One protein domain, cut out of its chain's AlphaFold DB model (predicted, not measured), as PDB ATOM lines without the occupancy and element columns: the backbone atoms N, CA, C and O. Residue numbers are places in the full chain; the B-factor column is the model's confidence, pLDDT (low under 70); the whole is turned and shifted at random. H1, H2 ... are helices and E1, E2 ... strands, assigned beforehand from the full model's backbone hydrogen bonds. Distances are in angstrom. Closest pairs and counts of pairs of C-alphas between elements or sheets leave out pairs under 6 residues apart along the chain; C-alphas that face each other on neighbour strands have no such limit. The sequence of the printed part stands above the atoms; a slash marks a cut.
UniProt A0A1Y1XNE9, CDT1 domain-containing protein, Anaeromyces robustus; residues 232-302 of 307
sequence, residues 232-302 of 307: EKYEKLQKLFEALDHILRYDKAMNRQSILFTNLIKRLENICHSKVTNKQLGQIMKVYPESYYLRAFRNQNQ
ATOM      1  N   GLU A 232      45.427 -25.272  -8.177       81.81
ATOM      2  CA  GLU A 232      44.760 -24.306  -9.075       81.81
ATOM      3  C   GLU A 232      44.124 -23.109  -8.328       81.81
ATOM      4  O   GLU A 232      44.098 -21.975  -8.810       81.81
ATOM      5  N   LYS A 233      43.627 -23.343  -7.105       83.00
ATOM      6  CA  LYS A 233      43.055 -22.302  -6.234       83.00
ATOM      7  C   LYS A 233      44.082 -21.234  -5.850       83.00
ATOM      8  O   LYS A 233      43.749 -20.051  -5.841       83.00
ATOM      9  N   TYR A 234      45.308 -21.644  -5.544       86.31
ATOM     10  CA  TYR A 234      46.393 -20.738  -5.189       86.31
ATOM     11  C   TYR A 234      47.041 -20.113  -6.423       86.31
ATOM     12  O   TYR A 234      47.431 -18.957  -6.351       86.31
ATOM     13  N   GLU A 235      47.052 -20.790  -7.575       86.25
ATOM     14  CA  GLU A 235      47.483 -20.168  -8.838       86.25
ATOM     15  C   GLU A 235      46.583 -18.988  -9.232       86.25
ATOM     16  O   GLU A 235      47.062 -17.928  -9.640       86.25
ATOM     17  N   LYS A 236      45.259 -19.136  -9.079       85.88
ATOM     18  CA  LYS A 236      44.306 -18.036  -9.308       85.88
ATOM     19  C   LYS A 236      44.540 -16.879  -8.336       85.88
ATOM     20  O   LYS A 236      44.484 -15.721  -8.744       85.88
ATOM     21  N   LEU A 237      44.818 -17.192  -7.071       88.38
ATOM     22  CA  LEU A 237      45.128 -16.189  -6.052       88.38
ATOM     23  C   LEU A 237      46.453 -15.473  -6.348       88.38
ATOM     24  O   LEU A 237      46.531 -14.258  -6.196       88.38
ATOM     25  N   GLN A 238      47.460 -16.203  -6.827       89.06
ATOM     26  CA  GLN A 238      48.754 -15.660  -7.225       89.06
ATOM     27  C   GLN A 238      48.615 -14.690  -8.403       89.06
ATOM     28  O   GLN A 238      49.099 -13.567  -8.319       89.06
ATOM     29  N   LYS A 239      47.884 -15.063  -9.462       89.44
ATOM     30  CA  LYS A 239      47.613 -14.159 -10.597       89.44
ATOM     31  C   LYS A 239      46.902 -12.878 -10.156       89.44
ATOM     32  O   LYS A 239      47.195 -11.796 -10.658       89.44
ATOM     33  N   LEU A 240      45.970 -12.996  -9.207       89.88
ATOM     34  CA  LEU A 240      45.273 -11.844  -8.638       89.88
ATOM     35  C   LEU A 240      46.219 -10.954  -7.816       89.88
ATOM     36  O   LEU A 240      46.130  -9.730  -7.900       89.88
ATOM     37  N   PHE A 241      47.132 -11.554  -7.050       90.94
ATOM     38  CA  PHE A 241      48.166 -10.835  -6.307       90.94
ATOM     39  C   PHE A 241      49.139 -10.101  -7.237       90.94
ATOM     40  O   PHE A 241      49.403  -8.922  -7.028       90.94
ATOM     41  N   GLU A 242      49.610 -10.743  -8.305       90.75
ATOM     42  CA  GLU A 242      50.493 -10.117  -9.298       90.75
ATOM     43  C   GLU A 242      49.820  -8.912  -9.978       90.75
ATOM     44  O   GLU A 242      50.431  -7.852 -10.131       90.75
ATOM     45  N   ALA A 243      48.533  -9.031 -10.323       90.69
ATOM     46  CA  ALA A 243      47.757  -7.920 -10.873       90.69
ATOM     47  C   ALA A 243      47.589  -6.767  -9.866       90.69
ATOM     48  O   ALA A 243      47.709  -5.596 -10.236       90.69
ATOM     49  N   LEU A 244      47.333  -7.089  -8.594       90.44
ATOM     50  CA  LEU A 244      47.233  -6.113  -7.508       90.44
ATOM     51  C   LEU A 244      48.547  -5.355  -7.317       90.44
ATOM     52  O   LEU A 244      48.545  -4.124  -7.268       90.44
ATOM     53  N   ASP A 245      49.660  -6.078  -7.265       89.06
ATOM     54  CA  ASP A 245      50.984  -5.494  -7.095       89.06
ATOM     55  C   ASP A 245      51.355  -4.593  -8.282       89.06
ATOM     56  O   ASP A 245      51.828  -3.472  -8.092       89.06
ATOM     57  N   HIS A 246      51.034  -5.006  -9.511       89.81
ATOM     58  CA  HIS A 246      51.236  -4.177 -10.699       89.81
ATOM     59  C   HIS A 246      50.454  -2.853 -10.635       89.81
ATOM     60  O   HIS A 246      51.013  -1.789 -10.913       89.81
ATOM     61  N   ILE A 247      49.173  -2.887 -10.238       89.06
ATOM     62  CA  ILE A 247      48.355  -1.668 -10.099       89.06
ATOM     63  C   ILE A 247      48.954  -0.732  -9.046       89.06
ATOM     64  O   ILE A 247      49.068   0.471  -9.288       89.06
ATOM     65  N   LEU A 248      49.342  -1.270  -7.891       86.25
ATOM     66  CA  LEU A 248      49.850  -0.463  -6.785       86.25
ATOM     67  C   LEU A 248      51.231   0.122  -7.087       86.25
ATOM     68  O   LEU A 248      51.469   1.294  -6.794       86.25
ATOM     69  N   ARG A 249      52.120  -0.638  -7.740       86.06
ATOM     70  CA  ARG A 249      53.403  -0.117  -8.238       86.06
ATOM     71  C   ARG A 249      53.197   1.003  -9.252       86.06
ATOM     72  O   ARG A 249      53.885   2.020  -9.175       86.06
ATOM     73  N   TYR A 250      52.238   0.845 -10.164       87.62
ATOM     74  CA  TYR A 250      51.902   1.875 -11.143       87.62
ATOM     75  C   TYR A 250      51.372   3.153 -10.480       87.62
ATOM     76  O   TYR A 250      51.868   4.242 -10.762       87.62
ATOM     77  N   ASP A 251      50.402   3.047  -9.566       83.69
ATOM     78  CA  ASP A 251      49.859   4.226  -8.880       83.69
ATOM     79  C   ASP A 251      50.925   4.918  -8.013       83.69
ATOM     80  O   ASP A 251      50.992   6.149  -7.998       83.69
ATOM     81  N   LYS A 252      51.827   4.151  -7.385       82.88
ATOM     82  CA  LYS A 252      52.982   4.685  -6.654       82.88
ATOM     83  C   LYS A 252      53.945   5.442  -7.566       82.88
ATOM     84  O   LYS A 252      54.369   6.538  -7.211       82.88
ATOM     85  N   ALA A 253      54.251   4.905  -8.749       82.88
ATOM     86  CA  ALA A 253      55.064   5.593  -9.753       82.88
ATOM     87  C   ALA A 253      54.400   6.890 -10.249       82.88
ATOM     88  O   ALA A 253      55.083   7.857 -10.572       82.88
ATOM     89  N   MET A 254      53.066   6.940 -10.247       83.81
ATOM     90  CA  MET A 254      52.274   8.127 -10.581       83.81
ATOM     91  C   MET A 254      52.053   9.077  -9.387       83.81
ATOM     92  O   MET A 254      51.208   9.970  -9.469       83.81
ATOM     93  N   ASN A 255      52.777   8.897  -8.272       77.81
ATOM     94  CA  ASN A 255      52.643   9.663  -7.024       77.81
ATOM     95  C   ASN A 255      51.220   9.683  -6.432       77.81
ATOM     96  O   ASN A 255      50.857  10.585  -5.675       77.81
ATOM     97  N   ARG A 256      50.396   8.675  -6.738       74.75
ATOM     98  CA  ARG A 256      49.087   8.490  -6.105       74.75
ATOM     99  C   ARG A 256      49.285   7.659  -4.848       74.75
ATOM    100  O   ARG A 256      49.544   6.464  -4.923       74.75
ATOM    101  N   GLN A 257      49.181   8.309  -3.694       64.38
ATOM    102  CA  GLN A 257      49.489   7.674  -2.410       64.38
ATOM    103  C   GLN A 257      48.437   6.657  -1.955       64.38
ATOM    104  O   GLN A 257      48.809   5.707  -1.283       64.38
ATOM    105  N   SER A 258      47.168   6.823  -2.345       69.94
ATOM    106  CA  SER A 258      46.066   5.962  -1.897       69.94
ATOM    107  C   SER A 258      45.076   5.674  -3.024       69.94
ATOM    108  O   SER A 258      44.651   6.605  -3.721       69.94
ATOM    109  N   ILE A 259      44.632   4.420  -3.159       78.62
ATOM    110  CA  ILE A 259      43.561   4.039  -4.089       78.62
ATOM    111  C   ILE A 259      42.279   3.668  -3.342       78.62
ATOM    112  O   ILE A 259      42.290   2.921  -2.366       78.62
ATOM    113  N   LEU A 260      41.141   4.179  -3.826       80.75
ATOM    114  CA  LEU A 260      39.827   3.759  -3.344       80.75
ATOM    115  C   LEU A 260      39.586   2.293  -3.704       80.75
ATOM    116  O   LEU A 260      39.725   1.905  -4.866       80.75
ATOM    117  N   PHE A 261      39.125   1.507  -2.736       81.19
ATOM    118  CA  PHE A 261      38.889   0.072  -2.896       81.19
ATOM    119  C   PHE A 261      37.958  -0.264  -4.075       81.19
ATOM    120  O   PHE A 261      38.211  -1.190  -4.838       81.19
ATOM    121  N   THR A 262      36.926   0.551  -4.311       80.62
ATOM    122  CA  THR A 262      36.007   0.394  -5.453       80.62
ATOM    123  C   THR A 262      36.692   0.576  -6.808       80.62
ATOM    124  O   THR A 262      36.341  -0.093  -7.776       80.62
ATOM    125  N   ASN A 263      37.665   1.485  -6.891       83.81
ATOM    126  CA  ASN A 263      38.418   1.730  -8.120       83.81
ATOM    127  C   ASN A 263      39.463   0.638  -8.338       83.81
ATOM    128  O   ASN A 263      39.693   0.236  -9.477       83.81
ATOM    129  N   LEU A 264      40.050   0.139  -7.250       86.00
ATOM    130  CA  LEU A 264      40.971  -0.984  -7.285       86.00
ATOM    131  C   LEU A 264      40.293  -2.249  -7.823       86.00
ATOM    132  O   LEU A 264      40.822  -2.857  -8.747       86.00
ATOM    133  N   ILE A 265      39.101  -2.595  -7.320       87.38
ATOM    134  CA  ILE A 265      38.345  -3.766  -7.797       87.38
ATOM    135  C   ILE A 265      38.087  -3.670  -9.299       87.38
ATOM    136  O   ILE A 265      38.424  -4.596 -10.025       87.38
ATOM    137  N   LYS A 266      37.582  -2.532  -9.792       87.44
ATOM    138  CA  LYS A 266      37.323  -2.354 -11.232       87.44
ATOM    139  C   LYS A 266      38.579  -2.552 -12.082       87.44
ATOM    140  O   LYS A 266      38.514  -3.136 -13.158       87.44
ATOM    141  N   ARG A 267      39.732  -2.064 -11.615       88.00
ATOM    142  CA  ARG A 267      41.008  -2.244 -12.324       88.00
ATOM    143  C   ARG A 267      41.469  -3.700 -12.300       88.00
ATOM    144  O   ARG A 267      41.922  -4.192 -13.326       88.00
ATOM    145  N   LEU A 268      41.318  -4.386 -11.171       89.44
ATOM    146  CA  LEU A 268      41.636  -5.809 -11.056       89.44
ATOM    147  C   LEU A 268      40.754  -6.665 -11.964       89.44
ATOM    148  O   LEU A 268      41.266  -7.527 -12.668       89.44
ATOM    149  N   GLU A 269      39.451  -6.394 -12.009       91.25
ATOM    150  CA  GLU A 269      38.522  -7.097 -12.899       91.25
ATOM    151  C   GLU A 269      38.891  -6.902 -14.375       91.25
ATOM    152  O   GLU A 269      38.817  -7.849 -15.159       91.25
ATOM    153  N   ASN A 270      39.362  -5.704 -14.741       90.00
ATOM    154  CA  ASN A 270      39.828  -5.414 -16.095       90.00
ATOM    155  C   ASN A 270      41.111  -6.172 -16.468       90.00
ATOM    156  O   ASN A 270      41.228  -6.599 -17.612       90.00
ATOM    157  N   ILE A 271      42.063  -6.333 -15.541       88.12
ATOM    158  CA  ILE A 271      43.338  -7.030 -15.802       88.12
ATOM    159  C   ILE A 271      43.154  -8.549 -15.773       88.12
ATOM    160  O   ILE A 271      43.673  -9.261 -16.627       88.12
ATOM    161  N   CYS A 272      42.419  -9.062 -14.787       86.19
ATOM    162  CA  CYS A 272      42.232 -10.499 -14.606       86.19
ATOM    163  C   CYS A 272      41.124 -11.081 -15.501       86.19
ATOM    164  O   CYS A 272      40.962 -12.299 -15.533       86.19
ATOM    165  N   HIS A 273      40.343 -10.236 -16.187       85.62
ATOM    166  CA  HIS A 273      39.168 -10.623 -16.983       85.62
ATOM    167  C   HIS A 273      38.186 -11.529 -16.217       85.62
ATOM    168  O   HIS A 273      37.507 -12.383 -16.785       85.62
ATOM    169  N   SER A 274      38.114 -11.349 -14.898       84.31
ATOM    170  CA  SER A 274      37.327 -12.171 -13.983       84.31
ATOM    171  C   SER A 274      36.736 -11.301 -12.886       84.31
ATOM    172  O   SER A 274      37.398 -10.368 -12.438       84.31
ATOM    173  N   LYS A 275      35.535 -11.637 -12.406       85.69
ATOM    174  CA  LYS A 275      34.939 -10.955 -11.250       85.69
ATOM    175  C   LYS A 275      35.806 -11.160 -10.012       85.69
ATOM    176  O   LYS A 275      36.153 -12.298  -9.690       85.69
ATOM    177  N   VAL A 276      36.104 -10.072  -9.308       86.19
ATOM    178  CA  VAL A 276      36.938 -10.097  -8.103       86.19
ATOM    179  C   VAL A 276      36.062  -9.840  -6.889       86.19
ATOM    180  O   VAL A 276      35.368  -8.833  -6.790       86.19
ATOM    181  N   THR A 277      36.092 -10.771  -5.942       86.38
ATOM    182  CA  THR A 277      35.332 -10.665  -4.696       86.38
ATOM    183  C   THR A 277      36.199 -10.122  -3.567       86.38
ATOM    184  O   THR A 277      37.388 -10.427  -3.471       86.38
ATOM    185  N   ASN A 278      35.584  -9.399  -2.627       83.00
ATOM    186  CA  ASN A 278      36.271  -8.913  -1.421       83.00
ATOM    187  C   ASN A 278      36.914 -10.055  -0.619       83.00
ATOM    188  O   ASN A 278      37.957  -9.869   0.000       83.00
ATOM    189  N   LYS A 279      36.317 -11.255  -0.670       86.38
ATOM    190  CA  LYS A 279      36.843 -12.460  -0.022       86.38
ATOM    191  C   LYS A 279      38.216 -12.854  -0.570       86.38
ATOM    192  O   LYS A 279      39.084 -13.221   0.212       86.38
ATOM    193  N   GLN A 280      38.424 -12.750  -1.882       85.38
ATOM    194  CA  GLN A 280      39.713 -13.065  -2.508       85.38
ATOM    195  C   GLN A 280      40.789 -12.047  -2.119       85.38
ATOM    196  O   GLN A 280      41.913 -12.441  -1.825       85.38
ATOM    197  N   LEU A 281      40.445 -10.758  -2.023       83.88
ATOM    198  CA  LEU A 281      41.376  -9.754  -1.492       83.88
ATOM    199  C   LEU A 281      41.733 -10.024  -0.025       83.88
ATOM    200  O   LEU A 281      42.901  -9.956   0.343       83.88
ATOM    201  N   GLY A 282      40.749 -10.394   0.801       84.12
ATOM    202  CA  GLY A 282      40.999 -10.791   2.189       84.12
ATOM    203  C   GLY A 282      41.899 -12.025   2.300       84.12
ATOM    204  O   GLY A 282      42.759 -12.085   3.172       84.12
ATOM    205  N   GLN A 283      41.764 -12.990   1.384       86.38
ATOM    206  CA  GLN A 283      42.666 -14.143   1.307       86.38
ATOM    207  C   GLN A 283      44.097 -13.728   0.961       86.38
ATOM    208  O   GLN A 283      45.023 -14.225   1.595       86.38
ATOM    209  N   ILE A 284      44.287 -12.795   0.021       86.31
ATOM    210  CA  ILE A 284      45.615 -12.249  -0.293       86.31
ATOM    211  C   ILE A 284      46.236 -11.610   0.949       86.31
ATOM    212  O   ILE A 284      47.375 -11.914   1.278       86.31
ATOM    213  N   MET A 285      45.479 -10.783   1.671       83.06
ATOM    214  CA  MET A 285      45.964 -10.147   2.898       83.06
ATOM    215  C   MET A 285      46.249 -11.150   4.021       83.06
ATOM    216  O   MET A 285      47.111 -10.901   4.847       83.06
ATOM    217  N   LYS A 286      45.560 -12.294   4.060       84.69
ATOM    218  CA  LYS A 286      45.866 -13.361   5.023       84.69
ATOM    219  C   LYS A 286      47.169 -14.088   4.681       84.69
ATOM    220  O   LYS A 286      47.906 -14.460   5.585       84.69
ATOM    221  N   VAL A 287      47.434 -14.308   3.392       86.12
ATOM    222  CA  VAL A 287      48.675 -14.948   2.920       86.12
ATOM    223  C   VAL A 287      49.862 -13.985   3.038       86.12
ATOM    224  O   VAL A 287      50.956 -14.408   3.395       86.12
ATOM    225  N   TYR A 288      49.633 -12.694   2.789       85.00
ATOM    226  CA  TYR A 288      50.643 -11.639   2.827       85.00
ATOM    227  C   TYR A 288      50.182 -10.449   3.693       85.00
ATOM    228  O   TYR A 288      49.829  -9.391   3.155       85.00
ATOM    229  N   PRO A 289      50.178 -10.593   5.032       78.44
ATOM    230  CA  PRO A 289      49.674  -9.559   5.942       78.44
ATOM    231  C   PRO A 289      50.498  -8.269   5.901       78.44
ATOM    232  O   PRO A 289      49.945  -7.178   6.004       78.44
ATOM    233  N   GLU A 290      51.802  -8.385   5.656       79.62
ATOM    234  CA  GLU A 290      52.732  -7.251   5.618       79.62
ATOM    235  C   GLU A 290      52.699  -6.470   4.293       79.62
ATOM    236  O   GLU A 290      53.343  -5.431   4.159       79.62
ATOM    237  N   SER A 291      51.989  -6.954   3.268       75.44
ATOM    238  CA  SER A 291      52.061  -6.343   1.935       75.44
ATOM    239  C   SER A 291      51.196  -5.094   1.780       75.44
ATOM    240  O   SER A 291      51.578  -4.185   1.038       75.44
ATOM    241  N   TYR A 292      50.048  -5.023   2.462       79.50
ATOM    242  CA  TYR A 292      49.039  -3.989   2.215       79.50
ATOM    243  C   TYR A 292      48.350  -3.527   3.497       79.50
ATOM    244  O   TYR A 292      47.959  -4.347   4.323       79.50
ATOM    245  N   TYR A 293      48.102  -2.219   3.618       72.38
ATOM    246  CA  TYR A 293      47.310  -1.663   4.717       72.38
ATOM    247  C   TYR A 293      45.956  -1.152   4.226       72.38
ATOM    248  O   TYR A 293      45.888  -0.384   3.268       72.38
ATOM    249  N   LEU A 294      44.876  -1.547   4.909       75.19
ATOM    250  CA  LEU A 294      43.529  -1.038   4.655       75.19
ATOM    251  C   LEU A 294      43.208   0.127   5.592       75.19
ATOM    252  O   LEU A 294      43.140  -0.036   6.809       75.19
ATOM    253  N   ARG A 295      42.930   1.303   5.030       75.56
ATOM    254  CA  ARG A 295      42.482   2.478   5.784       75.56
ATOM    255  C   ARG A 295      41.021   2.781   5.474       75.56
ATOM    256  O   ARG A 295      40.672   3.072   4.337       75.56
ATOM    257  N   ALA A 296      40.151   2.758   6.481       72.56
ATOM    258  CA  ALA A 296      38.792   3.273   6.324       72.56
ATOM    259  C   ALA A 296      38.819   4.810   6.307       72.56
ATOM    260  O   ALA A 296      39.300   5.444   7.244       72.56
ATOM    261  N   PHE A 297      38.282   5.408   5.252       62.81
ATOM    262  CA  PHE A 297      38.092   6.843   5.111       62.81
ATOM    263  C   PHE A 297      36.601   7.181   5.186       62.81
ATOM    264  O   PHE A 297      35.750   6.526   4.576       62.81
ATOM    265  N   ARG A 298      36.276   8.228   5.948       59.88
ATOM    266  CA  ARG A 298      34.921   8.775   6.026       59.88
ATOM    267  C   ARG A 298      34.801   9.901   5.010       59.88
ATOM    268  O   ARG A 298      35.428  10.944   5.168       59.88
ATOM    269  N   ASN A 299      33.974   9.699   3.993       52.66
ATOM    270  CA  ASN A 299      33.724  10.720   2.987       52.66
ATOM    271  C   ASN A 299      32.915  11.869   3.627       52.66
ATOM    272  O   ASN A 299      31.765  11.670   4.014       52.66
ATOM    273  N   GLN A 300      33.515  13.050   3.821       49.78
ATOM    274  CA  GLN A 300      32.866  14.169   4.532       49.78
ATOM    275  C   GLN A 300      31.826  14.933   3.683       49.78
ATOM    276  O   GLN A 300      31.101  15.772   4.212       49.78
ATOM    277  N   ASN A 301      31.667  14.595   2.401       46.94
ATOM    278  CA  ASN A 301      30.836  15.336   1.442       46.94
ATOM    279  C   ASN A 301      29.327  15.000   1.451       46.94
ATOM    280  O   ASN A 301      28.668  15.147   0.429       46.94
ATOM    281  N   GLN A 302      28.744  14.553   2.570       46.38
ATOM    282  CA  GLN A 302      27.301  14.225   2.633       46.38
ATOM    283  C   GLN A 302      26.505  14.958   3.726       46.38
ATOM    284  O   GLN A 302      25.376  14.580   4.016       46.38
TER     285      GLN A 302
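AT A GLANCE: This is residues 232 to 302 of the 307 residues of the protein "CDT1 domain-containing protein" of Anaeromyces robustus (UniProt A0A1Y1XNE9). One long helix, H1, is crossed by the shorter H2 at a steep angle along the middle of its length, while a third helix, H3, is set at right angles to H1. After H3 the chain runs out into an extended strand, E1, and a last stretch to Gln 302, at the far end of the longest span from the start of H1. The printed part has 71 residues, with three named helices and one named strand in the order H1, H2, H3, E1, and is mostly helix. It is compact, with a radius of gyration of the C-alphas of 12.8 A, yet elongated, spanning 43 by 25 by 24 A.

IN THESE COORDINATES: H1, residues 232 to 253, is 31.6 A long and begins at C-alpha 232 (44.760, -24.306, -9.075). H2, residues 261 to 272, measures 16.1 A, and H3, residues 278 to 287, measures 14.5 A. E1, residues 292 to 298, measures 19.4 A and ends at C-alpha 298 (34.921, 8.775, 6.026).

HOW THE PARTS SIT: H1 touches H2 with residues 239 to 247 alone; their closest C-alphas, those of Ala 243 and Leu 268, are 6.5 A apart. These two helices run opposite ways at a steep tilt of 61 degrees. H1 and H3 only just touch, with 3 pairs of C-alphas within 8 A, on residues 237 to 241 of H1 alone; the closest C-alphas are those of Phe 241 and Ile 284, at 6.7 A. Their lines are about perpendicular, at 90 degrees. H2 and H3 are only just apart, their closest C-alphas at 8.5 A. E1 pairs with no named strand and is apart from H1 and H2. In H1, H2 and H3 every O i to N i+4 pair is within hydrogen-bond range.

THE WHOLE: The C-alphas of Glu 232 and Gln 302, the two farthest apart, are 43.9 A from each other. The printed part has no cut and no long link. Mean pLDDT of the printed part is 81.4; residues 257 to 258 and 297 to 302 are under 70.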